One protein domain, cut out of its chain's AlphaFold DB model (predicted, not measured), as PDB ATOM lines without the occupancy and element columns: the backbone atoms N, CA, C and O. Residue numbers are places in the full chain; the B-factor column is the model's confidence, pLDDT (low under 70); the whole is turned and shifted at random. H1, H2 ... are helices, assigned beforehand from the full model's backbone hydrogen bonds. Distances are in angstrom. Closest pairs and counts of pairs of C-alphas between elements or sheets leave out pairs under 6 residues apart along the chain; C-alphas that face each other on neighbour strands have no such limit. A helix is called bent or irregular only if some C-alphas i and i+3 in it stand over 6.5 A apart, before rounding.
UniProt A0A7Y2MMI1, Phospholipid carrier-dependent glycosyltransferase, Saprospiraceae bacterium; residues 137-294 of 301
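AT A GLANCE: This is residues 137 to 294 of the 301 residues of the protein "Phospholipid carrier-dependent glycosyltransferase" of Saprospiraceae bacterium (UniProt A0A7Y2MMI1). What shape do these atoms make? The long bent helix H6 folds back as a narrow V, and the zigzag of H1, H2 and H3 covers one side of it, with H1 packed on arm H6b, H3 on arm H6a, and H2 between H1 and H3. The short H4, H5 and H7 lie towards the V's open end, beyond which residues 283 to 294, with H8, stick out as a tail. What is it built of? The 158 printed residues hold eight named helices, H1 to H8 in order, and no named strand: the class is all helix. How compact is it? It is only just compact, close to loose, with a radius of gyration of the C-alphas of 18.1 A and spans of 65 by 32 by 22 A.

HOW THE PARTS SIT: Where does the longest helix turn back? H6, residues 215 to 270, was assigned as one helix by its hydrogen bonds but is bent, with C-alphas 236 and 239 9.2 A apart. Its arms H6a, residues 215 to 236, and H6b, residues 239 to 270, run opposite ways at a shallow tilt of 28 degrees and only just touch, only at the corner, with 3 pairs of C-alphas within 8 A, the closest those of Ile 234 and Thr 241, 5.6 A. What touches these arms? H3, residues 183 to 199, touches H6a, closest at the C-alphas of Gly 188 and Gly 226, 3.9 A. H1, residues 137 to 161, touches residues 247 to 262 of H6b, closest at the C-alphas of Gly 152 and Val 251, 4.1 A. H7, residues 275 to 280, touches H6b, closest at the C-alphas of Asn 266 and Ile 278, 5.3 A. What about the others? H2, residues 163 to 177, forms hairpins with H1 and H3, the closest C-alphas being Met 159 and Asn 165, 5.1 A, and Val 174 and Gly 186, 4.8 A; H1, H2 and H6b make an up-and-down bundle, each running against the one before. H4, residues 202 to 205, H5, residues 208 to 211, and H8, residues 290 to 294, touch no helix. Which O i to N i+4 pairs are within hydrogen-bond range? Every one in H3, H6a, H7 and H8, 19 of 21 in H1, 9 of 11 in H2 and 26 of 28 in H6b; H4 and H5 are too short for such a pair.

IN THESE COORDINATES: How long are the helices? H6b measures 43.4 A, H1 35.4 A, H6a 31.5 A, H3 24.7 A and H2 22.3 A. Where are the anchors? C-alpha 137 is at (-48.864, 66.066, -13.284), C-alpha 236 at (-64.466, 50.959, -12.576).

THE WHOLE: How large is it? The farthest C-alphas, Ile 137 and Val 294, are 66.9 A apart. Is it whole? The printed part has no cut and no long link; pLDDT is under 70 at residue 137 and residues 283 to 290.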
ATOM      1  N   ILE A 137     -49.237  67.461 -12.949       68.00
ATOM      2  CA  ILE A 137     -48.864  66.066 -13.284       68.00
ATOM      3  C   ILE A 137     -47.389  65.963 -13.706       68.00
ATOM      4  O   ILE A 137     -46.697  65.037 -13.298       68.00
ATOM      5  N   LYS A 138     -46.865  66.948 -14.450       73.69
ATOM      6  CA  LYS A 138     -45.441  67.001 -14.823       73.69
ATOM      7  C   LYS A 138     -44.513  66.979 -13.603       73.69
ATOM      8  O   LYS A 138     -43.519  66.264 -13.615       73.69
ATOM      9  N   ARG A 139     -44.833  67.716 -12.535       75.81
ATOM     10  CA  ARG A 139     -44.020  67.778 -11.307       75.81
ATOM     11  C   ARG A 139     -44.073  66.454 -10.534       75.81
ATOM     12  O   ARG A 139     -43.041  66.018 -10.030       75.81
ATOM     13  N   LEU A 140     -45.242  65.807 -10.482       71.62
ATOM     14  CA  LEU A 140     -45.415  64.461  -9.915       71.62
ATOM     15  C   LEU A 140     -44.538  63.438 -10.653       71.62
ATOM     16  O   LEU A 140     -43.755  62.722 -10.034       71.62
ATOM     17  N   VAL A 141     -44.634  63.427 -11.982       75.00
ATOM     18  CA  VAL A 141     -43.881  62.546 -12.883       75.00
ATOM     19  C   VAL A 141     -42.372  62.731 -12.684       75.00
ATOM     20  O   VAL A 141     -41.680  61.762 -12.388       75.00
ATOM     21  N   TRP A 142     -41.863  63.967 -12.719       80.50
ATOM     22  CA  TRP A 142     -40.431  64.254 -12.539       80.50
ATOM     23  C   TRP A 142     -39.869  63.862 -11.166       80.50
ATOM     24  O   TRP A 142     -38.704  63.489 -11.079       80.50
ATOM     25  N   LYS A 143     -40.665  63.944 -10.091       83.62
ATOM     26  CA  LYS A 143     -40.201  63.608  -8.733       83.62
ATOM     27  C   LYS A 143     -40.294  62.117  -8.413       83.62
ATOM     28  O   LYS A 143     -39.438  61.606  -7.698       83.62
ATOM     29  N   ILE A 144     -41.328  61.432  -8.904       85.94
ATOM     30  CA  ILE A 144     -41.591  60.028  -8.557       85.94
ATOM     31  C   ILE A 144     -40.918  59.065  -9.536       85.94
ATOM     32  O   ILE A 144     -40.428  58.024  -9.106       85.94
ATOM     33  N   MET A 145     -40.838  59.390 -10.832       87.75
ATOM     34  CA  MET A 145     -40.264  58.464 -11.819       87.75
ATOM     35  C   MET A 145     -38.812  58.059 -11.536       87.75
ATOM     36  O   MET A 145     -38.529  56.874 -11.681       87.75
ATOM     37  N   PRO A 146     -37.901  58.950 -11.092       92.50
ATOM     38  CA  PRO A 146     -36.547  58.533 -10.726       92.50
ATOM     39  C   PRO A 146     -36.530  57.536  -9.562       92.50
ATOM     40  O   PRO A 146     -35.753  56.587  -9.579       92.50
ATOM     41  N   LEU A 147     -37.423  57.707  -8.578       93.12
ATOM     42  CA  LEU A 147     -37.561  56.777  -7.454       93.12
ATOM     43  C   LEU A 147     -38.126  55.430  -7.916       93.12
ATOM     44  O   LEU A 147     -37.630  54.391  -7.500       93.12
ATOM     45  N   ALA A 148     -39.117  55.440  -8.812       93.50
ATOM     46  CA  ALA A 148     -39.668  54.228  -9.417       93.50
ATOM     47  C   ALA A 148     -38.621  53.486 -10.270       93.50
ATOM     48  O   ALA A 148     -38.494  52.268 -10.179       93.50
ATOM     49  N   ALA A 149     -37.823  54.213 -11.055       96.06
ATOM     50  CA  ALA A 149     -36.715  53.645 -11.814       96.06
ATOM     51  C   ALA A 149     -35.678  53.006 -10.881       96.06
ATOM     52  O   ALA A 149     -35.287  51.858 -11.084       96.06
ATOM     53  N   PHE A 150     -35.293  53.711  -9.811       97.00
ATOM     54  CA  PHE A 150     -34.366  53.185  -8.815       97.00
ATOM     55  C   PHE A 150     -34.922  51.945  -8.104       97.00
ATOM     56  O   PHE A 150     -34.213  50.952  -7.979       97.00
ATOM     57  N   LEU A 151     -36.205  51.947  -7.727       97.56
ATOM     58  CA  LEU A 151     -36.881  50.774  -7.169       97.56
ATOM     59  C   LEU A 151     -36.828  49.581  -8.138       97.56
ATOM     60  O   LEU A 151     -36.518  48.469  -7.715       97.56
ATOM     61  N   GLY A 152     -37.059  49.812  -9.433       97.88
ATOM     62  CA  GLY A 152     -36.909  48.791 -10.474       97.88
ATOM     63  C   GLY A 152     -35.496  48.207 -10.525       97.88
ATOM     64  O   GLY A 152     -35.339  46.987 -10.544       97.88
ATOM     65  N   ILE A 153     -34.468  49.061 -10.453       98.19
ATOM     66  CA  ILE A 153     -33.063  48.631 -10.395       98.19
ATOM     67  C   ILE A 153     -32.800  47.778  -9.151       98.19
ATOM     68  O   ILE A 153     -32.221  46.702  -9.269       98.19
ATOM     69  N   LEU A 154     -33.255  48.203  -7.969       97.94
ATOM     70  CA  LEU A 154     -33.070  47.447  -6.724       97.94
ATOM     71  C   LEU A 154     -33.721  46.060  -6.793       97.94
ATOM     72  O   LEU A 154     -33.105  45.059  -6.424       97.94
ATOM     73  N   LEU A 155     -34.955  45.992  -7.298       97.94
ATOM     74  CA  LEU A 155     -35.696  44.742  -7.443       97.94
ATOM     75  C   LEU A 155     -35.051  43.800  -8.467       97.94
ATOM     76  O   LEU A 155     -34.903  42.605  -8.191       97.94
ATOM     77  N   GLY A 156     -34.621  44.332  -9.614       97.00
ATOM     78  CA  GLY A 156     -33.904  43.571 -10.637       97.00
ATOM     79  C   GLY A 156     -32.539  43.088 -10.146       97.00
ATOM     80  O   GLY A 156     -32.184  41.927 -10.350       97.00
ATOM     81  N   PHE A 157     -31.806  43.928  -9.412       96.88
ATOM     82  CA  PHE A 157     -30.533  43.545  -8.807       96.88
ATOM     83  C   PHE A 157     -30.721  42.427  -7.778       96.88
ATOM     84  O   PHE A 157     -29.972  41.450  -7.804       96.88
ATOM     85  N   GLY A 158     -31.756  42.524  -6.934       97.00
ATOM     86  CA  GLY A 158     -32.124  41.490  -5.967       97.00
ATOM     87  C   GLY A 158     -32.507  40.160  -6.622       97.00
ATOM     88  O   GLY A 158     -32.051  39.111  -6.168       97.00
ATOM     89  N   MET A 159     -33.259  40.182  -7.732       94.50
ATOM     90  CA  MET A 159     -33.505  38.972  -8.536       94.50
ATOM     91  C   MET A 159     -32.206  38.366  -9.064       94.50
ATOM     92  O   MET A 159     -32.054  37.146  -9.069       94.50
ATOM     93  N   GLY A 160     -31.254  39.217  -9.446       94.56
ATOM     94  CA  GLY A 160     -29.928  38.788  -9.853       94.56
ATOM     95  C   GLY A 160     -29.069  38.215  -8.719       94.56
ATOM     96  O   GLY A 160     -28.099  37.527  -9.008       94.56
ATOM     97  N   ILE A 161     -29.384  38.473  -7.441       94.50
ATOM     98  CA  ILE A 161     -28.716  37.826  -6.295       94.50
ATOM     99  C   ILE A 161     -29.327  36.446  -6.039       94.50
ATOM    100  O   ILE A 161     -28.593  35.468  -5.899       94.50
ATOM    101  N   LYS A 162     -30.663  36.370  -5.950       91.81
ATOM    102  CA  LYS A 162     -31.420  35.114  -5.911       91.81
ATOM    103  C   LYS A 162     -32.801  35.295  -6.535       91.81
ATOM    104  O   LYS A 162     -33.545  36.208  -6.183       91.81
ATOM    105  N   MET A 163     -33.212  34.304  -7.322       88.62
ATOM    106  CA  MET A 163     -34.525  34.280  -7.977       88.62
ATOM    107  C   MET A 163     -35.716  34.270  -7.008       88.62
ATOM    108  O   MET A 163     -36.804  34.704  -7.379       88.62
ATOM    109  N   ILE A 164     -35.520  33.859  -5.747       89.31
ATOM    110  CA  ILE A 164     -36.567  33.931  -4.715       89.31
ATOM    111  C   ILE A 164     -37.026  35.374  -4.434       89.31
ATOM    112  O   ILE A 164     -38.133  35.581  -3.942       89.31
ATOM    113  N   ASN A 165     -36.239  36.386  -4.828       94.56
ATOM    114  CA  ASN A 165     -36.659  37.784  -4.766       94.56
ATOM    115  C   ASN A 165     -37.920  38.081  -5.596       94.56
ATOM    116  O   ASN A 165     -38.580  39.088  -5.353       94.56
ATOM    117  N   LEU A 166     -38.289  37.205  -6.541       92.81
ATOM    118  CA  LEU A 166     -39.527  37.320  -7.310       92.81
ATOM    119  C   LEU A 166     -40.769  37.436  -6.409       92.81
ATOM    120  O   LEU A 166     -41.694  38.164  -6.757       92.81
ATOM    121  N   PHE A 167     -40.782  36.798  -5.233       93.19
ATOM    122  CA  PHE A 167     -41.885  36.968  -4.281       93.19
ATOM    123  C   PHE A 167     -42.033  38.421  -3.832       93.19
ATOM    124  O   PHE A 167     -43.138  38.961  -3.857       93.19
ATOM    125  N   LEU A 168     -40.921  39.078  -3.478       96.00
ATOM    126  CA  LEU A 168     -40.949  40.486  -3.101       96.00
ATOM    127  C   LEU A 168     -41.373  41.355  -4.283       96.00
ATOM    128  O   LEU A 168     -42.185  42.252  -4.101       96.00
ATOM    129  N   VAL A 169     -40.870  41.071  -5.489       96.56
ATOM    130  CA  VAL A 169     -41.279  41.778  -6.710       96.56
ATOM    131  C   VAL A 169     -42.799  41.741  -6.860       96.56
ATOM    132  O   VAL A 169     -43.417  42.796  -6.972       96.56
ATOM    133  N   VAL A 170     -43.416  40.557  -6.789       95.81
ATOM    134  CA  VAL A 170     -44.876  40.420  -6.888       95.81
ATOM    135  C   VAL A 170     -45.577  41.231  -5.798       95.81
ATOM    136  O   VAL A 170     -46.463  42.016  -6.120       95.81
ATOM    137  N   VAL A 171     -45.153  41.118  -4.535       95.50
ATOM    138  CA  VAL A 171     -45.743  41.884  -3.422       95.50
ATOM    139  C   VAL A 171     -45.636  43.395  -3.652       95.50
ATOM    140  O   VAL A 171     -46.612  44.109  -3.442       95.50
ATOM    141  N   MET A 172     -44.498  43.887  -4.145       95.12
ATOM    142  CA  MET A 172     -44.291  45.305  -4.457       95.12
ATOM    143  C   MET A 172     -45.267  45.787  -5.532       95.12
ATOM    144  O   MET A 172     -45.928  46.806  -5.346       95.12
ATOM    145  N   PHE A 173     -45.426  45.030  -6.622       95.56
ATOM    146  CA  PHE A 173     -46.401  45.361  -7.664       95.56
ATOM    147  C   PHE A 173     -47.842  45.320  -7.148       95.56
ATOM    148  O   PHE A 173     -48.649  46.171  -7.526       95.56
ATOM    149  N   VAL A 174     -48.171  44.370  -6.267       94.50
ATOM    150  CA  VAL A 174     -49.489  44.310  -5.625       94.50
ATOM    151  C   VAL A 174     -49.717  45.560  -4.790       94.50
ATOM    152  O   VAL A 174     -50.730  46.216  -4.991       94.50
ATOM    153  N   MET A 175     -48.774  45.943  -3.925       92.38
ATOM    154  CA  MET A 175     -48.886  47.147  -3.094       92.38
ATOM    155  C   MET A 175     -49.018  48.422  -3.935       92.38
ATOM    156  O   MET A 175     -49.843  49.274  -3.628       92.38
ATOM    157  N   MET A 176     -48.271  48.540  -5.037       91.06
ATOM    158  CA  MET A 176     -48.381  49.683  -5.953       91.06
ATOM    159  C   MET A 176     -49.750  49.766  -6.646       91.06
ATOM    160  O   MET A 176     -50.244  50.862  -6.932       91.06
ATOM    161  N   MET A 177     -50.363  48.616  -6.928       90.38
ATOM    162  CA  MET A 177     -51.665  48.513  -7.591       90.38
ATOM    163  C   MET A 177     -52.843  48.461  -6.614       90.38
ATOM    164  O   MET A 177     -53.983  48.608  -7.051       90.38
ATOM    165  N   TRP A 178     -52.578  48.280  -5.322       88.75
ATOM    166  CA  TRP A 178     -53.584  48.243  -4.273       88.75
ATOM    167  C   TRP A 178     -54.072  49.654  -3.959       88.75
ATOM    168  O   TRP A 178     -53.287  50.572  -3.711       88.75
ATOM    169  N   ASP A 179     -55.387  49.827  -3.963       81.94
ATOM    170  CA  ASP A 179     -56.046  51.082  -3.634       81.94
ATOM    171  C   ASP A 179     -57.259  50.790  -2.760       81.94
ATOM    172  O   ASP A 179     -57.918  49.774  -2.967       81.94
ATOM    173  N   ARG A 180     -57.590  51.683  -1.822       78.69
ATOM    174  CA  ARG A 180     -58.686  51.460  -0.863       78.69
ATOM    175  C   ARG A 180     -60.018  51.178  -1.565       78.69
ATOM    176  O   ARG A 180     -60.788  50.350  -1.084       78.69
ATOM    177  N   ASP A 181     -60.234  51.823  -2.708       78.19
ATOM    178  CA  ASP A 181     -61.454  51.697  -3.509       78.19
ATOM    179  C   ASP A 181     -61.321  50.657  -4.642       78.19
ATOM    180  O   ASP A 181     -62.321  50.152  -5.150       78.19
ATOM    181  N   ASN A 182     -60.094  50.271  -5.021       80.94
ATOM    182  CA  ASN A 182     -59.834  49.348  -6.129       80.94
ATOM    183  C   ASN A 182     -58.864  48.216  -5.756       80.94
ATOM    184  O   ASN A 182     -57.684  48.224  -6.111       80.94
ATOM    185  N   ASN A 183     -59.406  47.171  -5.133       88.44
ATOM    186  CA  ASN A 183     -58.651  45.953  -4.821       88.44
ATOM    187  C   ASN A 183     -58.534  44.996  -6.026       88.44
ATOM    188  O   ASN A 183     -57.673  44.115  -6.038       88.44
ATOM    189  N   TRP A 184     -59.369  45.165  -7.061       92.50
ATOM    190  CA  TRP A 184     -59.407  44.276  -8.231       92.50
ATOM    191  C   TRP A 184     -58.084  44.265  -8.987       92.50
ATOM    192  O   TRP A 184     -57.579  43.204  -9.351       92.50
ATOM    193  N   SER A 185     -57.487  45.441  -9.175       92.31
ATOM    194  CA  SER A 185     -56.203  45.562  -9.857       92.31
ATOM    195  C   SER A 185     -55.070  44.865  -9.098       92.31
ATOM    196  O   SER A 185     -54.265  44.178  -9.721       92.31
ATOM    197  N   GLY A 186     -55.044  44.965  -7.765       93.31
ATOM    198  CA  GLY A 186     -54.091  44.238  -6.921       93.31
ATOM    199  C   GLY A 186     -54.257  42.717  -7.015       93.31
ATOM    200  O   GLY A 186     -53.275  42.006  -7.226       93.31
ATOM    201  N   LEU A 187     -55.496  42.210  -6.956       95.00
ATOM    202  CA  LEU A 187     -55.790  40.781  -7.148       95.00
ATOM    203  C   LEU A 187     -55.375  40.282  -8.541       95.00
ATOM    204  O   LEU A 187     -54.846  39.177  -8.676       95.00
ATOM    205  N   GLY A 188     -55.566  41.112  -9.569       95.88
ATOM    206  CA  GLY A 188     -55.105  40.819 -10.923       95.88
ATOM    207  C   GLY A 188     -53.590  40.627 -10.989       95.88
ATOM    208  O   GLY A 188     -53.113  39.642 -11.553       95.88
ATOM    209  N   VAL A 189     -52.830  41.509 -10.332       95.81
ATOM    210  CA  VAL A 189     -51.368  41.388 -10.221       95.81
ATOM    211  C   VAL A 189     -50.947  40.132  -9.463       95.81
ATOM    212  O   VAL A 189     -49.986  39.496  -9.882       95.81
ATOM    213  N   ILE A 190     -51.650  39.731  -8.396       96.19
ATOM    214  CA  ILE A 190     -51.357  38.466  -7.694       96.19
ATOM    215  C   ILE A 190     -51.447  37.291  -8.672       96.19
ATOM    216  O   ILE A 190     -50.520  36.484  -8.757       96.19
ATOM    217  N   CYS A 191     -52.531  37.215  -9.448       96.94
ATOM    218  CA  CYS A 191     -52.736  36.132 -10.409       96.94
ATOM    219  C   CYS A 191     -51.645  36.120 -11.495       96.94
ATOM    220  O   CYS A 191     -51.083  35.066 -11.794       96.94
ATOM    221  N   LEU A 192     -51.282  37.292 -12.029       96.25
ATOM    222  CA  LEU A 192     -50.185  37.422 -12.996       96.25
ATOM    223  C   LEU A 192     -48.818  37.071 -12.392       96.25
ATOM    224  O   LEU A 192     -48.005  36.415 -13.038       96.25
ATOM    225  N   GLY A 193     -48.565  37.462 -11.144       94.75
ATOM    226  CA  GLY A 193     -47.345  37.115 -10.420       94.75
ATOM    227  C   GLY A 193     -47.197  35.606 -10.232       94.75
ATOM    228  O   GLY A 193     -46.125  35.058 -10.486       94.75
ATOM    229  N   LEU A 194     -48.283  34.917  -9.870       93.31
ATOM    230  CA  LEU A 194     -48.313  33.456  -9.768       93.31
ATOM    231  C   LEU A 194     -48.138  32.771 -11.133       93.31
ATOM    232  O   LEU A 194     -47.416  31.781 -11.227       93.31
ATOM    233  N   MET A 195     -48.726  33.312 -12.205       94.31
ATOM    234  CA  MET A 195     -48.459  32.840 -13.569       94.31
ATOM    235  C   MET A 195     -46.960  32.922 -13.897       94.31
ATOM    236  O   MET A 195     -46.379  31.933 -14.345       94.31
ATOM    237  N   ILE A 196     -46.315  34.070 -13.654       91.81
ATOM    238  CA  ILE A 196     -44.873  34.256 -13.899       91.81
ATOM    239  C   ILE A 196     -44.048  33.280 -13.054       91.81
ATOM    240  O   ILE A 196     -43.086  32.701 -13.553       91.81
ATOM    241  N   PHE A 197     -44.440  33.055 -11.800       90.00
ATOM    242  CA  PHE A 197     -43.774  32.119 -10.895       90.00
ATOM    243  C   PHE A 197     -43.738  30.687 -11.453       90.00
ATOM    244  O   PHE A 197     -42.679  30.049 -11.467       90.00
ATOM    245  N   PHE A 198     -44.871  30.200 -11.963       89.31
ATOM    246  CA  PHE A 198     -44.981  28.864 -12.552       89.31
ATOM    247  C   PHE A 198     -44.309  28.747 -13.925       89.31
ATOM    248  O   PHE A 198     -43.640  27.747 -14.202       89.31
ATOM    249  N   LEU A 199     -44.433  29.770 -14.781       88.06
ATOM    250  CA  LEU A 199     -43.745  29.806 -16.077       88.06
ATOM    251  C   LEU A 199     -42.227  29.834 -15.906       88.06
ATOM    252  O   LEU A 199     -41.514  29.110 -16.595       88.06
ATOM    253  N   GLY A 200     -41.744  30.619 -14.942       83.88
ATOM    254  CA  GLY A 200     -40.336  30.664 -14.578       83.88
ATOM    255  C   GLY A 200     -39.836  29.378 -13.927       83.88
ATOM    256  O   GLY A 200     -38.632  29.219 -13.798       83.88
ATOM    257  N   GLY A 201     -40.723  28.454 -13.540       84.50
ATOM    258  CA  GLY A 201     -40.369  27.161 -12.957       84.50
ATOM    259  C   GLY A 201     -39.761  27.251 -11.562       84.50
ATOM    260  O   GLY A 201     -39.019  26.351 -11.173       84.50
ATOM    261  N   ILE A 202     -40.048  28.322 -10.816       84.12
ATOM    262  CA  ILE A 202     -39.498  28.547  -9.471       84.12
ATOM    263  C   ILE A 202     -39.951  27.448  -8.495       84.12
ATOM    264  O   ILE A 202     -39.190  27.040  -7.622       84.12
ATOM    265  N   ASP A 203     -41.151  26.904  -8.693       82.94
ATOM    266  CA  ASP A 203     -41.685  25.745  -7.973       82.94
ATOM    267  C   ASP A 203     -40.854  24.463  -8.171       82.94
ATOM    268  O   ASP A 203     -40.823  23.585  -7.303       82.94
ATOM    269  N   ASP A 204     -40.149  24.351  -9.297       81.00
ATOM    270  CA  ASP A 204     -39.280  23.213  -9.591       81.00
ATOM    271  C   ASP A 204     -37.932  23.296  -8.858       81.00
ATOM    272  O   ASP A 204     -37.334  22.256  -8.586       81.00
ATOM    273  N   ILE A 205     -37.479  24.495  -8.448       75.94
ATOM    274  CA  ILE A 205     -36.251  24.658  -7.637       75.94
ATOM    275  C   ILE A 205     -36.387  23.888  -6.322       75.94
ATOM    276  O   ILE A 205     -35.461  23.203  -5.894       75.94
ATOM    277  N   SER A 206     -37.560  23.963  -5.697       70.31
ATOM    278  CA  SER A 206     -37.871  23.237  -4.461       70.31
ATOM    279  C   SER A 206     -38.303  21.785  -4.711       70.31
ATOM    280  O   SER A 206     -38.661  21.082  -3.771       70.31
ATOM    281  N   GLY A 207     -38.314  21.328  -5.969       77.25
ATOM    282  CA  GLY A 207     -38.782  19.999  -6.365       77.25
ATOM    283  C   GLY A 207     -40.294  19.790  -6.221       77.25
ATOM    284  O   GLY A 207     -40.757  18.652  -6.322       77.25
ATOM    285  N   LEU A 208     -41.064  20.862  -5.999       78.31
ATOM    286  CA  LEU A 208     -42.503  20.797  -5.727       78.31
ATOM    287  C   LEU A 208     -43.326  20.548  -6.991       78.31
ATOM    288  O   LEU A 208     -44.401  19.958  -6.922       78.31
ATOM    289  N   ARG A 209     -42.803  20.932  -8.160       80.62
ATOM    290  CA  ARG A 209     -43.489  20.794  -9.453       80.62
ATOM    291  C   ARG A 209     -43.955  19.372  -9.760       80.62
ATOM    292  O   ARG A 209     -44.986  19.186 -10.392       80.62
ATOM    293  N   LYS A 210     -43.226  18.367  -9.270       79.44
ATOM    294  CA  LYS A 210     -43.547  16.937  -9.436       79.44
ATOM    295  C   LYS A 210     -44.877  16.540  -8.789       79.44
ATOM    296  O   LYS A 210     -45.462  15.541  -9.188       79.44
ATOM    297  N   TYR A 211     -45.333  17.313  -7.806       78.88
ATOM    298  CA  TYR A 211     -46.579  17.081  -7.076       78.88
ATOM    299  C   TYR A 211     -47.756  17.891  -7.638       78.88
ATOM    300  O   TYR A 211     -48.893  17.686  -7.223       78.88
ATOM    301  N   HIS A 212     -47.508  18.787  -8.597       76.62
ATOM    302  CA  HIS A 212     -48.539  19.603  -9.224       76.62
ATOM    303  C   HIS A 212     -48.880  19.056 -10.616       76.62
ATOM    304  O   HIS A 212     -48.117  19.204 -11.573       76.62
ATOM    305  N   TYR A 213     -50.059  18.450 -10.760       74.94
ATOM    306  CA  TYR A 213     -50.586  18.105 -12.080       74.94
ATOM    307  C   TYR A 213     -50.997  19.377 -12.840       74.94
ATOM    308  O   TYR A 213     -51.623  20.273 -12.280       74.94
ATOM    309  N   ASN A 214     -50.668  19.446 -14.134       85.56
ATOM    310  CA  ASN A 214     -51.127  20.489 -15.061       85.56
ATOM    311  C   ASN A 214     -50.772  21.946 -14.692       85.56
ATOM    312  O   ASN A 214     -51.535  22.865 -14.995       85.56
ATOM    313  N   VAL A 215     -49.575  22.187 -14.140       86.75
ATOM    314  CA  VAL A 215     -49.052  23.545 -13.848       86.75
ATOM    315  C   VAL A 215     -49.182  24.500 -15.042       86.75
ATOM    316  O   VAL A 215     -49.508  25.671 -14.858       86.75
ATOM    317  N   GLY A 216     -48.987  24.013 -16.274       87.00
ATOM    318  CA  GLY A 216     -49.148  24.833 -17.478       87.00
ATOM    319  C   GLY A 216     -50.570  25.382 -17.647       87.00
ATOM    320  O   GLY A 216     -50.738  26.576 -17.872       87.00
ATOM    321  N   ILE A 217     -51.594  24.542 -17.460       90.81
ATOM    322  CA  ILE A 217     -53.004  24.959 -17.561       90.81
ATOM    323  C   ILE A 217     -53.343  25.942 -16.439       90.81
ATOM    324  O   ILE A 217     -53.928  26.991 -16.704       90.81
ATOM    325  N   LEU A 218     -52.922  25.645 -15.204       91.81
ATOM    326  CA  LEU A 218     -53.112  26.547 -14.066       91.81
ATOM    327  C   LEU A 218     -52.494  27.929 -14.333       91.81
ATOM    328  O   LEU A 218     -53.131  28.945 -14.072       91.81
ATOM    329  N   SER A 219     -51.286  27.968 -14.904       92.44
ATOM    330  CA  SER A 219     -50.595  29.220 -15.244       92.44
ATOM    331  C   SER A 219     -51.396  30.057 -16.243       92.44
ATOM    332  O   SER A 219     -51.526  31.264 -16.064       92.44
ATOM    333  N   ILE A 220     -51.973  29.419 -17.267       94.06
ATOM    334  CA  ILE A 220     -52.807  30.093 -18.274       94.06
ATOM    335  C   ILE A 220     -54.096  30.627 -17.641       94.06
ATOM    336  O   ILE A 220     -54.455  31.778 -17.879       94.06
ATOM    337  N   ILE A 221     -54.772  29.824 -16.811       95.50
ATOM    338  CA  ILE A 221     -56.001  30.241 -16.117       95.50
ATOM    339  C   ILE A 221     -55.723  31.455 -15.227       95.50
ATOM    340  O   ILE A 221     -56.443  32.448 -15.310       95.50
ATOM    341  N   LEU A 222     -54.658  31.409 -14.421       96.38
ATOM    342  CA  LEU A 222     -54.242  32.537 -13.586       96.38
ATOM    343  C   LEU A 222     -53.921  33.777 -14.428       96.38
ATOM    344  O   LEU A 222     -54.311  34.881 -14.057       96.38
ATOM    345  N   GLY A 223     -53.281  33.601 -15.586       96.75
ATOM    346  CA  GLY A 223     -53.037  34.679 -16.543       96.75
ATOM    347  C   GLY A 223     -54.324  35.344 -17.033       96.75
ATOM    348  O   GLY A 223     -54.468  36.565 -16.944       96.75
ATOM    349  N   LEU A 224     -55.288  34.545 -17.497       97.62
ATOM    350  CA  LEU A 224     -56.580  35.034 -17.987       97.62
ATOM    351  C   LEU A 224     -57.372  35.750 -16.889       97.62
ATOM    352  O   LEU A 224     -57.845  36.866 -17.103       97.62
ATOM    353  N   VAL A 225     -57.467  35.147 -15.702       97.88
ATOM    354  CA  VAL A 225     -58.130  35.758 -14.540       97.88
ATOM    355  C   VAL A 225     -57.444  37.072 -14.167       97.88
ATOM    356  O   VAL A 225     -58.119  38.080 -13.967       97.88
ATOM    357  N   GLY A 226     -56.110  37.101 -14.151       97.19
ATOM    358  CA  GLY A 226     -55.334  38.303 -13.861       97.19
ATOM    359  C   GLY A 226     -55.630  39.459 -14.818       97.19
ATOM    360  O   GLY A 226     -55.866  40.585 -14.376       97.19
ATOM    361  N   ILE A 227     -55.689  39.178 -16.124       96.75
ATOM    362  CA  ILE A 227     -56.019  40.171 -17.159       96.75
ATOM    363  C   ILE A 227     -57.454  40.687 -16.994       96.75
ATOM    364  O   ILE A 227     -57.673  41.897 -17.054       96.75
ATOM    365  N   ILE A 228     -58.423  39.797 -16.749       97.50
ATOM    366  CA  ILE A 228     -59.828  40.182 -16.539       97.50
ATOM    367  C   ILE A 228     -59.953  41.104 -15.323       97.50
ATOM    368  O   ILE A 228     -60.582  42.156 -15.411       97.50
ATOM    369  N   LEU A 229     -59.313  40.762 -14.204       96.50
ATOM    370  CA  LEU A 229     -59.335  41.571 -12.983       96.50
ATOM    371  C   LEU A 229     -58.701  42.955 -13.182       96.50
ATOM    372  O   LEU A 229     -59.226  43.957 -12.689       96.50
ATOM    373  N   LEU A 230     -57.612  43.044 -13.953       94.12
ATOM    374  CA  LEU A 230     -57.037  44.331 -14.345       94.12
ATOM    375  C   LEU A 230     -58.000  45.144 -15.218       94.12
ATOM    376  O   LEU A 230     -58.171  46.337 -14.968       94.12
ATOM    377  N   ALA A 231     -58.656  44.516 -16.197       95.00
ATOM    378  CA  ALA A 231     -59.637  45.180 -17.055       95.00
ATOM    379  C   ALA A 231     -60.833  45.713 -16.247       95.00
ATOM    380  O   ALA A 231     -61.238  46.859 -16.438       95.00
ATOM    381  N   VAL A 232     -61.332  44.931 -15.284       95.12
ATOM    382  CA  VAL A 232     -62.371  45.339 -14.325       95.12
ATOM    383  C   VAL A 232     -61.914  46.550 -13.503       95.12
ATOM    384  O   VAL A 232     -62.637  47.542 -13.406       95.12
ATOM    385  N   GLY A 233     -60.689  46.525 -12.970       93.19
ATOM    386  CA  GLY A 233     -60.129  47.656 -12.226       93.19
ATOM    387  C   GLY A 233     -59.944  48.922 -13.074       93.19
ATOM    388  O   GLY A 233     -60.127  50.036 -12.578       93.19
ATOM    389  N   ILE A 234     -59.623  48.789 -14.366       93.38
ATOM    390  CA  ILE A 234     -59.564  49.923 -15.305       93.38
ATOM    391  C   ILE A 234     -60.969  50.448 -15.613       93.38
ATOM    392  O   ILE A 234     -61.153  51.660 -15.687       93.38
ATOM    393  N   TYR A 235     -61.951  49.564 -15.787       94.75
ATOM    394  CA  TYR A 235     -63.324  49.943 -16.103       94.75
ATOM    395  C   TYR A 235     -63.959  50.761 -14.971       94.75
ATOM    396  O   TYR A 235     -64.470  51.851 -15.220       94.75
ATOM    397  N   PHE A 236     -63.856  50.286 -13.726       92.31
ATOM    398  CA  PHE A 236     -64.466  50.959 -12.576       92.31
ATOM    399  C   PHE A 236     -63.639  52.137 -12.034       92.31
ATOM    400  O   PHE A 236     -64.214  53.121 -11.580       92.31
ATOM    401  N   HIS A 237     -62.302  52.084 -12.108       90.00
ATOM    402  CA  HIS A 237     -61.414  53.059 -11.451       90.00
ATOM    403  C   HIS A 237     -60.358  53.651 -12.396       90.00
ATOM    404  O   HIS A 237     -59.208  53.885 -12.015       90.00
ATOM    405  N   ARG A 238     -60.754  53.928 -13.646       85.88
ATOM    406  CA  ARG A 238     -59.880  54.310 -14.772       85.88
ATOM    407  C   ARG A 238     -58.730  55.252 -14.414       85.88
ATOM    408  O   ARG A 238     -57.580  54.952 -14.727       85.88
ATOM    409  N   HIS A 239     -59.017  56.388 -13.778       82.38
ATOM    410  CA  HIS A 239     -57.998  57.404 -13.494       82.38
ATOM    411  C   HIS A 239     -56.946  56.948 -12.473       82.38
ATOM    412  O   HIS A 239     -55.757  57.190 -12.697       82.38
ATOM    413  N   SER A 240     -57.356  56.282 -11.385       83.38
ATOM    414  CA  SER A 240     -56.422  55.745 -10.380       83.38
ATOM    415  C   SER A 240     -55.600  54.603 -10.981       83.38
ATOM    416  O   SER A 240     -54.366  54.633 -10.968       83.38
ATOM    417  N   THR A 241     -56.280  53.654 -11.628       85.88
ATOM    418  CA  THR A 241     -55.664  52.443 -12.176       85.88
ATOM    419  C   THR A 241     -54.642  52.755 -13.265       85.88
ATOM    420  O   THR A 241     -53.525  52.252 -13.206       85.88
ATOM    421  N   ILE A 242     -54.955  53.638 -14.224       85.31
ATOM    422  CA  ILE A 242     -54.004  54.016 -15.286       85.31
ATOM    423  C   ILE A 242     -52.750  54.672 -14.697       85.31
ATOM    424  O   ILE A 242     -51.636  54.383 -15.135       85.31
ATOM    425  N   ARG A 243     -52.903  55.534 -13.685       83.19
ATOM    426  CA  ARG A 243     -51.761  56.196 -13.047       83.19
ATOM    427  C   ARG A 243     -50.851  55.183 -12.344       83.19
ATOM    428  O   ARG A 243     -49.633  55.274 -12.468       83.19
ATOM    429  N   ARG A 244     -51.426  54.209 -11.637       87.38
ATOM    430  CA  ARG A 244     -50.676  53.133 -10.966       87.38
ATOM    431  C   ARG A 244     -50.005  52.187 -11.962       87.38
ATOM    432  O   ARG A 244     -48.853  51.814 -11.749       87.38
ATOM    433  N   ILE A 245     -50.668  51.881 -13.082       89.44
ATOM    434  CA  ILE A 245     -50.074  51.132 -14.199       89.44
ATOM    435  C   ILE A 245     -48.855  51.875 -14.745       89.44
ATOM    436  O   ILE A 245     -47.814  51.253 -14.927       89.44
ATOM    437  N   LEU A 246     -48.939  53.195 -14.950       87.25
ATOM    438  CA  LEU A 246     -47.802  53.986 -15.426       87.25
ATOM    439  C   LEU A 246     -46.600  53.861 -14.477       87.25
ATOM    440  O   LEU A 246     -45.511  53.514 -14.924       87.25
ATOM    441  N   PHE A 247     -46.785  54.075 -13.171       87.44
ATOM    442  CA  PHE A 247     -45.692  53.940 -12.199       87.44
ATOM    443  C   PHE A 247     -45.126  52.519 -12.140       87.44
ATOM    444  O   PHE A 247     -43.910  52.336 -12.184       87.44
ATOM    445  N   SER A 248     -46.003  51.517 -12.120       92.69
ATOM    446  CA  SER A 248     -45.617  50.105 -12.140       92.69
ATOM    447  C   SER A 248     -44.837  49.762 -13.412       92.69
ATOM    448  O   SER A 248     -43.835  49.060 -13.349       92.69
ATOM    449  N   SER A 249     -45.223  50.312 -14.565       93.12
ATOM    450  CA  SER A 249     -44.536  50.074 -15.839       93.12
ATOM    451  C   SER A 249     -43.098  50.599 -15.842       93.12
ATOM    452  O   SER A 249     -42.215  49.947 -16.392       93.12
ATOM    453  N   VAL A 250     -42.832  51.719 -15.160       94.56
ATOM    454  CA  VAL A 250     -41.474  52.263 -14.998       94.56
ATOM    455  C   VAL A 250     -40.632  51.334 -14.126       94.56
ATOM    456  O   VAL A 250     -39.518  50.987 -14.510       94.56
ATOM    457  N   VAL A 251     -41.174  50.879 -12.990       96.88
ATOM    458  CA  VAL A 251     -40.499  49.890 -12.131       96.88
ATOM    459  C   VAL A 251     -40.202  48.614 -12.923       96.88
ATOM    460  O   VAL A 251     -39.073  48.130 -12.903       96.88
ATOM    461  N   ALA A 252     -41.184  48.102 -13.673       97.00
ATOM    462  CA  ALA A 252     -41.044  46.902 -14.495       97.00
ATOM    463  C   ALA A 252     -39.968  47.065 -15.576       97.00
ATOM    464  O   ALA A 252     -39.139  46.173 -15.745       97.00
ATOM    465  N   ALA A 253     -39.938  48.205 -16.271       97.50
ATOM    466  CA  ALA A 253     -38.954  48.476 -17.314       97.50
ATOM    467  C   ALA A 253     -37.521  48.454 -16.764       97.50
ATOM    468  O   ALA A 253     -36.654  47.796 -17.335       97.50
ATOM    469  N   PHE A 254     -37.271  49.112 -15.628       98.06
ATOM    470  CA  PHE A 254     -35.941  49.136 -15.014       98.06
ATOM    471  C   PHE A 254     -35.561  47.811 -14.342       98.06
ATOM    472  O   PHE A 254     -34.385  47.440 -14.347       98.06
ATOM    473  N   LEU A 255     -36.536  47.062 -13.824       97.94
ATOM    474  CA  LEU A 255     -36.327  45.692 -13.354       97.94
ATOM    475  C   LEU A 255     -35.861  44.794 -14.501       97.94
ATOM    476  O   LEU A 255     -34.823  44.140 -14.383       97.94
ATOM    477  N   VAL A 256     -36.593  44.800 -15.621       96.25
ATOM    478  CA  VAL A 256     -36.250  44.022 -16.820       96.25
ATOM    479  C   VAL A 256     -34.898  44.457 -17.375       96.25
ATOM    480  O   VAL A 256     -34.072  43.607 -17.692       96.25
ATOM    481  N   LEU A 257     -34.625  45.762 -17.430       97.25
ATOM    482  CA  LEU A 257     -33.331  46.286 -17.864       97.25
ATOM    483  C   LEU A 257     -32.188  45.738 -17.001       97.25
ATOM    484  O   LEU A 257     -31.185  45.273 -17.534       97.25
ATOM    485  N   THR A 258     -32.357  45.731 -15.681       97.19
ATOM    486  CA  THR A 258     -31.316  45.289 -14.744       97.19
ATOM    487  C   THR A 258     -31.068  43.782 -14.816       97.19
ATOM    488  O   THR A 258     -29.930  43.343 -14.666       97.19
ATOM    489  N   ILE A 259     -32.103  42.977 -15.074       95.25
ATOM    490  CA  ILE A 259     -31.957  41.520 -15.223       95.25
ATOM    491  C   ILE A 259     -31.597  41.089 -16.653       95.25
ATOM    492  O   ILE A 259     -31.148  39.963 -16.861       95.25
ATOM    493  N   SER A 260     -31.751  41.978 -17.637       95.12
ATOM    494  CA  SER A 260     -31.516  41.672 -19.049       95.12
ATOM    495  C   SER A 260     -30.123  41.110 -19.362       95.12
ATOM    496  O   SER A 260     -30.074  40.187 -20.175       95.12
ATOM    497  N   PRO A 261     -29.011  41.523 -18.712       94.69
ATOM    498  CA  PRO A 261     -27.708  40.919 -18.989       94.69
ATOM    499  C   PRO A 261     -27.690  39.415 -18.703       94.69
ATOM    500  O   PRO A 261     -27.106  38.648 -19.466       94.69
ATOM    501  N   TRP A 262     -28.384  38.975 -17.649       94.44
ATOM    502  CA  TRP A 262     -28.500  37.558 -17.309       94.44
ATOM    503  C   TRP A 262     -29.375  36.794 -18.294       94.44
ATOM    504  O   TRP A 262     -29.008  35.703 -18.715       94.44
ATOM    505  N   VAL A 263     -30.503  37.384 -18.689       93.00
ATOM    506  CA  VAL A 263     -31.402  36.827 -19.711       93.00
ATOM    507  C   VAL A 263     -30.652  36.618 -21.028       93.00
ATOM    508  O   VAL A 263     -30.713  35.536 -21.606       93.00
ATOM    509  N   ILE A 264     -29.906  37.635 -21.471       94.00
ATOM    510  CA  ILE A 264     -29.105  37.592 -22.698       94.00
ATOM    511  C   ILE A 264     -28.025  36.519 -22.579       94.00
ATOM    512  O   ILE A 264     -27.928  35.659 -23.448       94.00
ATOM    513  N   LYS A 265     -27.252  36.524 -21.488       92.81
ATOM    514  CA  LYS A 265     -26.201  35.529 -21.261       92.81
ATOM    515  C   LYS A 265     -26.756  34.103 -21.276       92.81
ATOM    516  O   LYS A 265     -26.225  33.254 -21.978       92.81
ATOM    517  N   ASN A 266     -27.839  33.841 -20.550       92.31
ATOM    518  CA  ASN A 266     -28.429  32.504 -20.479       92.31
ATOM    519  C   ASN A 266     -28.977  32.045 -21.833       92.31
ATOM    520  O   ASN A 266     -28.866  30.866 -22.171       92.31
ATOM    521  N   TYR A 267     -29.531  32.961 -22.627       92.81
ATOM    522  CA  TYR A 267     -29.932  32.663 -23.996       92.81
ATOM    523  C   TYR A 267     -28.724  32.322 -24.881       92.81
ATOM    524  O   TYR A 267     -28.763  31.321 -25.589       92.81
ATOM    525  N   LEU A 268     -27.636  33.097 -24.805       92.88
ATOM    526  CA  LEU A 268     -26.407  32.834 -25.563       92.88
ATOM    527  C   LEU A 268     -25.751  31.501 -25.169       92.88
ATOM    528  O   LEU A 268     -25.307  30.763 -26.043       92.88
ATOM    529  N   ASP A 269     -25.750  31.165 -23.878       89.94
ATOM    530  CA  ASP A 269     -25.153  29.930 -23.361       89.94
ATOM    531  C   ASP A 269     -25.954  28.672 -23.739       89.94
ATOM    532  O   ASP A 269     -25.389  27.582 -23.847       89.94
ATOM    533  N   THR A 270     -27.280  28.785 -23.875       89.25
ATOM    534  CA  THR A 270     -28.170  27.615 -24.011       89.25
ATOM    535  C   THR A 270     -28.868  27.497 -25.362       89.25
ATOM    536  O   THR A 270     -29.337  26.411 -25.699       89.25
ATOM    537  N   GLY A 271     -28.994  28.593 -26.114       88.62
ATOM    538  CA  GLY A 271     -29.818  28.683 -27.325       88.62
ATOM    539  C   GLY A 271     -31.318  28.464 -27.084       88.62
ATOM    540  O   GLY A 271     -32.076  28.308 -28.039       88.62
ATOM    541  N   SER A 272     -31.763  28.408 -25.823       87.69
ATOM    542  CA  SER A 272     -33.134  28.057 -25.458       87.69
ATOM    543  C   SER A 272     -33.983  29.297 -25.203       87.69
ATOM    544  O   SER A 272     -33.615  30.158 -24.403       87.69
ATOM    545  N   ALA A 273     -35.161  29.351 -25.828       87.50
ATOM    546  CA  ALA A 273     -36.175  30.375 -25.570       87.50
ATOM    547  C   ALA A 273     -37.139  30.008 -24.418       87.50
ATOM    548  O   ALA A 273     -38.091  30.735 -24.141       87.50
ATOM    549  N   ASP A 274     -36.928  28.859 -23.769       87.69
ATOM    550  CA  ASP A 274     -37.761  28.403 -22.658       87.69
ATOM    551  C   ASP A 274     -37.613  29.344 -21.441       87.69
ATOM    552  O   ASP A 274     -36.489  29.535 -20.964       87.69
ATOM    553  N   PRO A 275     -38.711  29.910 -20.889       84.69
ATOM    554  CA  PRO A 275     -38.650  30.883 -19.795       84.69
ATOM    555  C   PRO A 275     -37.880  30.394 -18.569       84.69
ATOM    556  O   PRO A 275     -37.144  31.161 -17.950       84.69
ATOM    557  N   LYS A 276     -38.007  29.108 -18.227       86.69
ATOM    558  CA  LYS A 276     -37.267  28.512 -17.115       86.69
ATOM    559  C   LYS A 276     -35.766  28.499 -17.407       86.69
ATOM    560  O   LYS A 276     -34.981  28.917 -16.562       86.69
ATOM    561  N   THR A 277     -35.370  28.052 -18.595       86.56
ATOM    562  CA  THR A 277     -33.958  27.998 -19.009       86.56
ATOM    563  C   THR A 277     -33.337  29.394 -19.110       86.56
ATOM    564  O   THR A 277     -32.213  29.600 -18.662       86.56
ATOM    565  N   ILE A 278     -34.083  30.377 -19.616       88.56
ATOM    566  CA  ILE A 278     -33.641  31.777 -19.678       88.56
ATOM    567  C   ILE A 278     -33.388  32.347 -18.276       88.56
ATOM    568  O   ILE A 278     -32.424  33.081 -18.069       88.56
ATOM    569  N   LEU A 279     -34.243  32.028 -17.302       85.38
ATOM    570  CA  LEU A 279     -34.133  32.579 -15.950       85.38
ATOM    571  C   LEU A 279     -33.130  31.829 -15.069       85.38
ATOM    572  O   LEU A 279     -32.487  32.449 -14.226       85.38
ATOM    573  N   MET A 280     -32.995  30.513 -15.236       83.38
ATOM    574  CA  MET A 280     -32.147  29.674 -14.379       83.38
ATOM    575  C   MET A 280     -30.798  29.304 -14.995       83.38
ATOM    576  O   MET A 280     -29.942  28.789 -14.282       83.38
ATOM    577  N   GLY A 281     -30.611  29.538 -16.293       82.50
ATOM    578  CA  GLY A 281     -29.490  28.986 -17.044       82.50
ATOM    579  C   GLY A 281     -29.612  27.471 -17.242       82.50
ATOM    580  O   GLY A 281     -30.623  26.837 -16.922       82.50
ATOM    581  N   SER A 282     -28.560  26.865 -17.792       75.00
ATOM    582  CA  SER A 282     -28.402  25.408 -17.806       75.00
ATOM    583  C   SER A 282     -27.959  24.899 -16.429       75.00
ATOM    584  O   SER A 282     -27.398  25.643 -15.637       75.00
ATOM    585  N   SER A 283     -28.221  23.629 -16.108       66.56
ATOM    586  CA  SER A 283     -27.702  23.034 -14.867       66.56
ATOM    587  C   SER A 283     -26.187  22.839 -14.995       66.56
ATOM    588  O   SER A 283     -25.767  22.160 -15.939       66.56
ATOM    589  N   PRO A 284     -25.366  23.332 -14.050       57.81
ATOM    590  CA  PRO A 284     -23.936  23.099 -14.077       57.81
ATOM    591  C   PRO A 284     -23.699  21.661 -13.618       57.81
ATOM    592  O   PRO A 284     -23.955  21.293 -12.472       57.81
ATOM    593  N   GLY A 285     -23.264  20.817 -14.548       56.47
ATOM    594  CA  GLY A 285     -22.897  19.431 -14.278       56.47
ATOM    595  C   GLY A 285     -23.719  18.400 -15.056       56.47
ATOM    596  O   GLY A 285     -24.823  18.671 -15.535       56.47
ATOM    597  N   PRO A 286     -23.177  17.181 -15.221       51.03
ATOM    598  CA  PRO A 286     -23.879  16.112 -15.913       51.03
ATOM    599  C   PRO A 286     -25.184  15.780 -15.183       51.03
ATOM    600  O   PRO A 286     -25.229  15.769 -13.955       51.03
ATOM    601  N   LYS A 287     -26.249  15.437 -15.920       54.84
ATOM    602  CA  LYS A 287     -27.460  14.842 -15.330       54.84
ATOM    603  C   LYS A 287     -27.092  13.477 -14.737       54.84
ATOM    604  O   LYS A 287     -27.160  12.452 -15.419       54.84
ATOM    605  N   ILE A 288     -26.623  13.446 -13.490       56.16
ATOM    606  CA  ILE A 288     -26.269  12.201 -12.812       56.16
ATOM    607  C   ILE A 288     -27.545  11.627 -12.201       56.16
ATOM    608  O   ILE A 288     -28.020  12.075 -11.165       56.16
ATOM    609  N   GLY A 289     -28.117  10.622 -12.863       61.84
ATOM    610  CA  GLY A 289     -29.185   9.824 -12.269       61.84
ATOM    611  C   GLY A 289     -28.664   8.991 -11.097       61.84
ATOM    612  O   GLY A 289     -27.506   8.573 -11.092       61.84
ATOM    613  N   LEU A 290     -29.541   8.682 -10.142       63.81
ATOM    614  CA  LEU A 290     -29.233   7.888  -8.945       63.81
ATOM    615  C   LEU A 290     -28.531   6.558  -9.283       63.81
ATOM    616  O   LEU A 290     -27.532   6.208  -8.669       63.81
ATOM    617  N   ARG A 291     -28.960   5.882 -10.359       70.69
ATOM    618  CA  ARG A 291     -28.296   4.670 -10.884       70.69
ATOM    619  C   ARG A 291     -26.843   4.901 -11.302       70.69
ATOM    620  O   ARG A 291     -26.007   4.026 -11.123       70.69
ATOM    621  N   LYS A 292     -26.535   6.067 -11.870       72.50
ATOM    622  CA  LYS A 292     -25.186   6.433 -12.312       72.50
ATOM    623  C   LYS A 292     -24.299   6.797 -11.116       72.50
ATOM    624  O   LYS A 292     -23.118   6.480 -11.140       72.50
ATOM    625  N   MET A 293     -24.872   7.381 -10.054       72.88
ATOM    626  CA  MET A 293     -24.172   7.571  -8.772       72.88
ATOM    627  C   MET A 293     -23.841   6.236  -8.108       72.88
ATOM    628  O   MET A 293     -22.690   6.029  -7.745       72.88
ATOM    629  N   VAL A 294     -24.813   5.320  -8.016       78.19
ATOM    630  CA  VAL A 294     -24.608   3.973  -7.458       78.19
ATOM    631  C   VAL A 294     -23.532   3.228  -8.244       78.19
ATOM    632  O   VAL A 294     -22.557   2.779  -7.658       78.19
TER     633      VAL A 294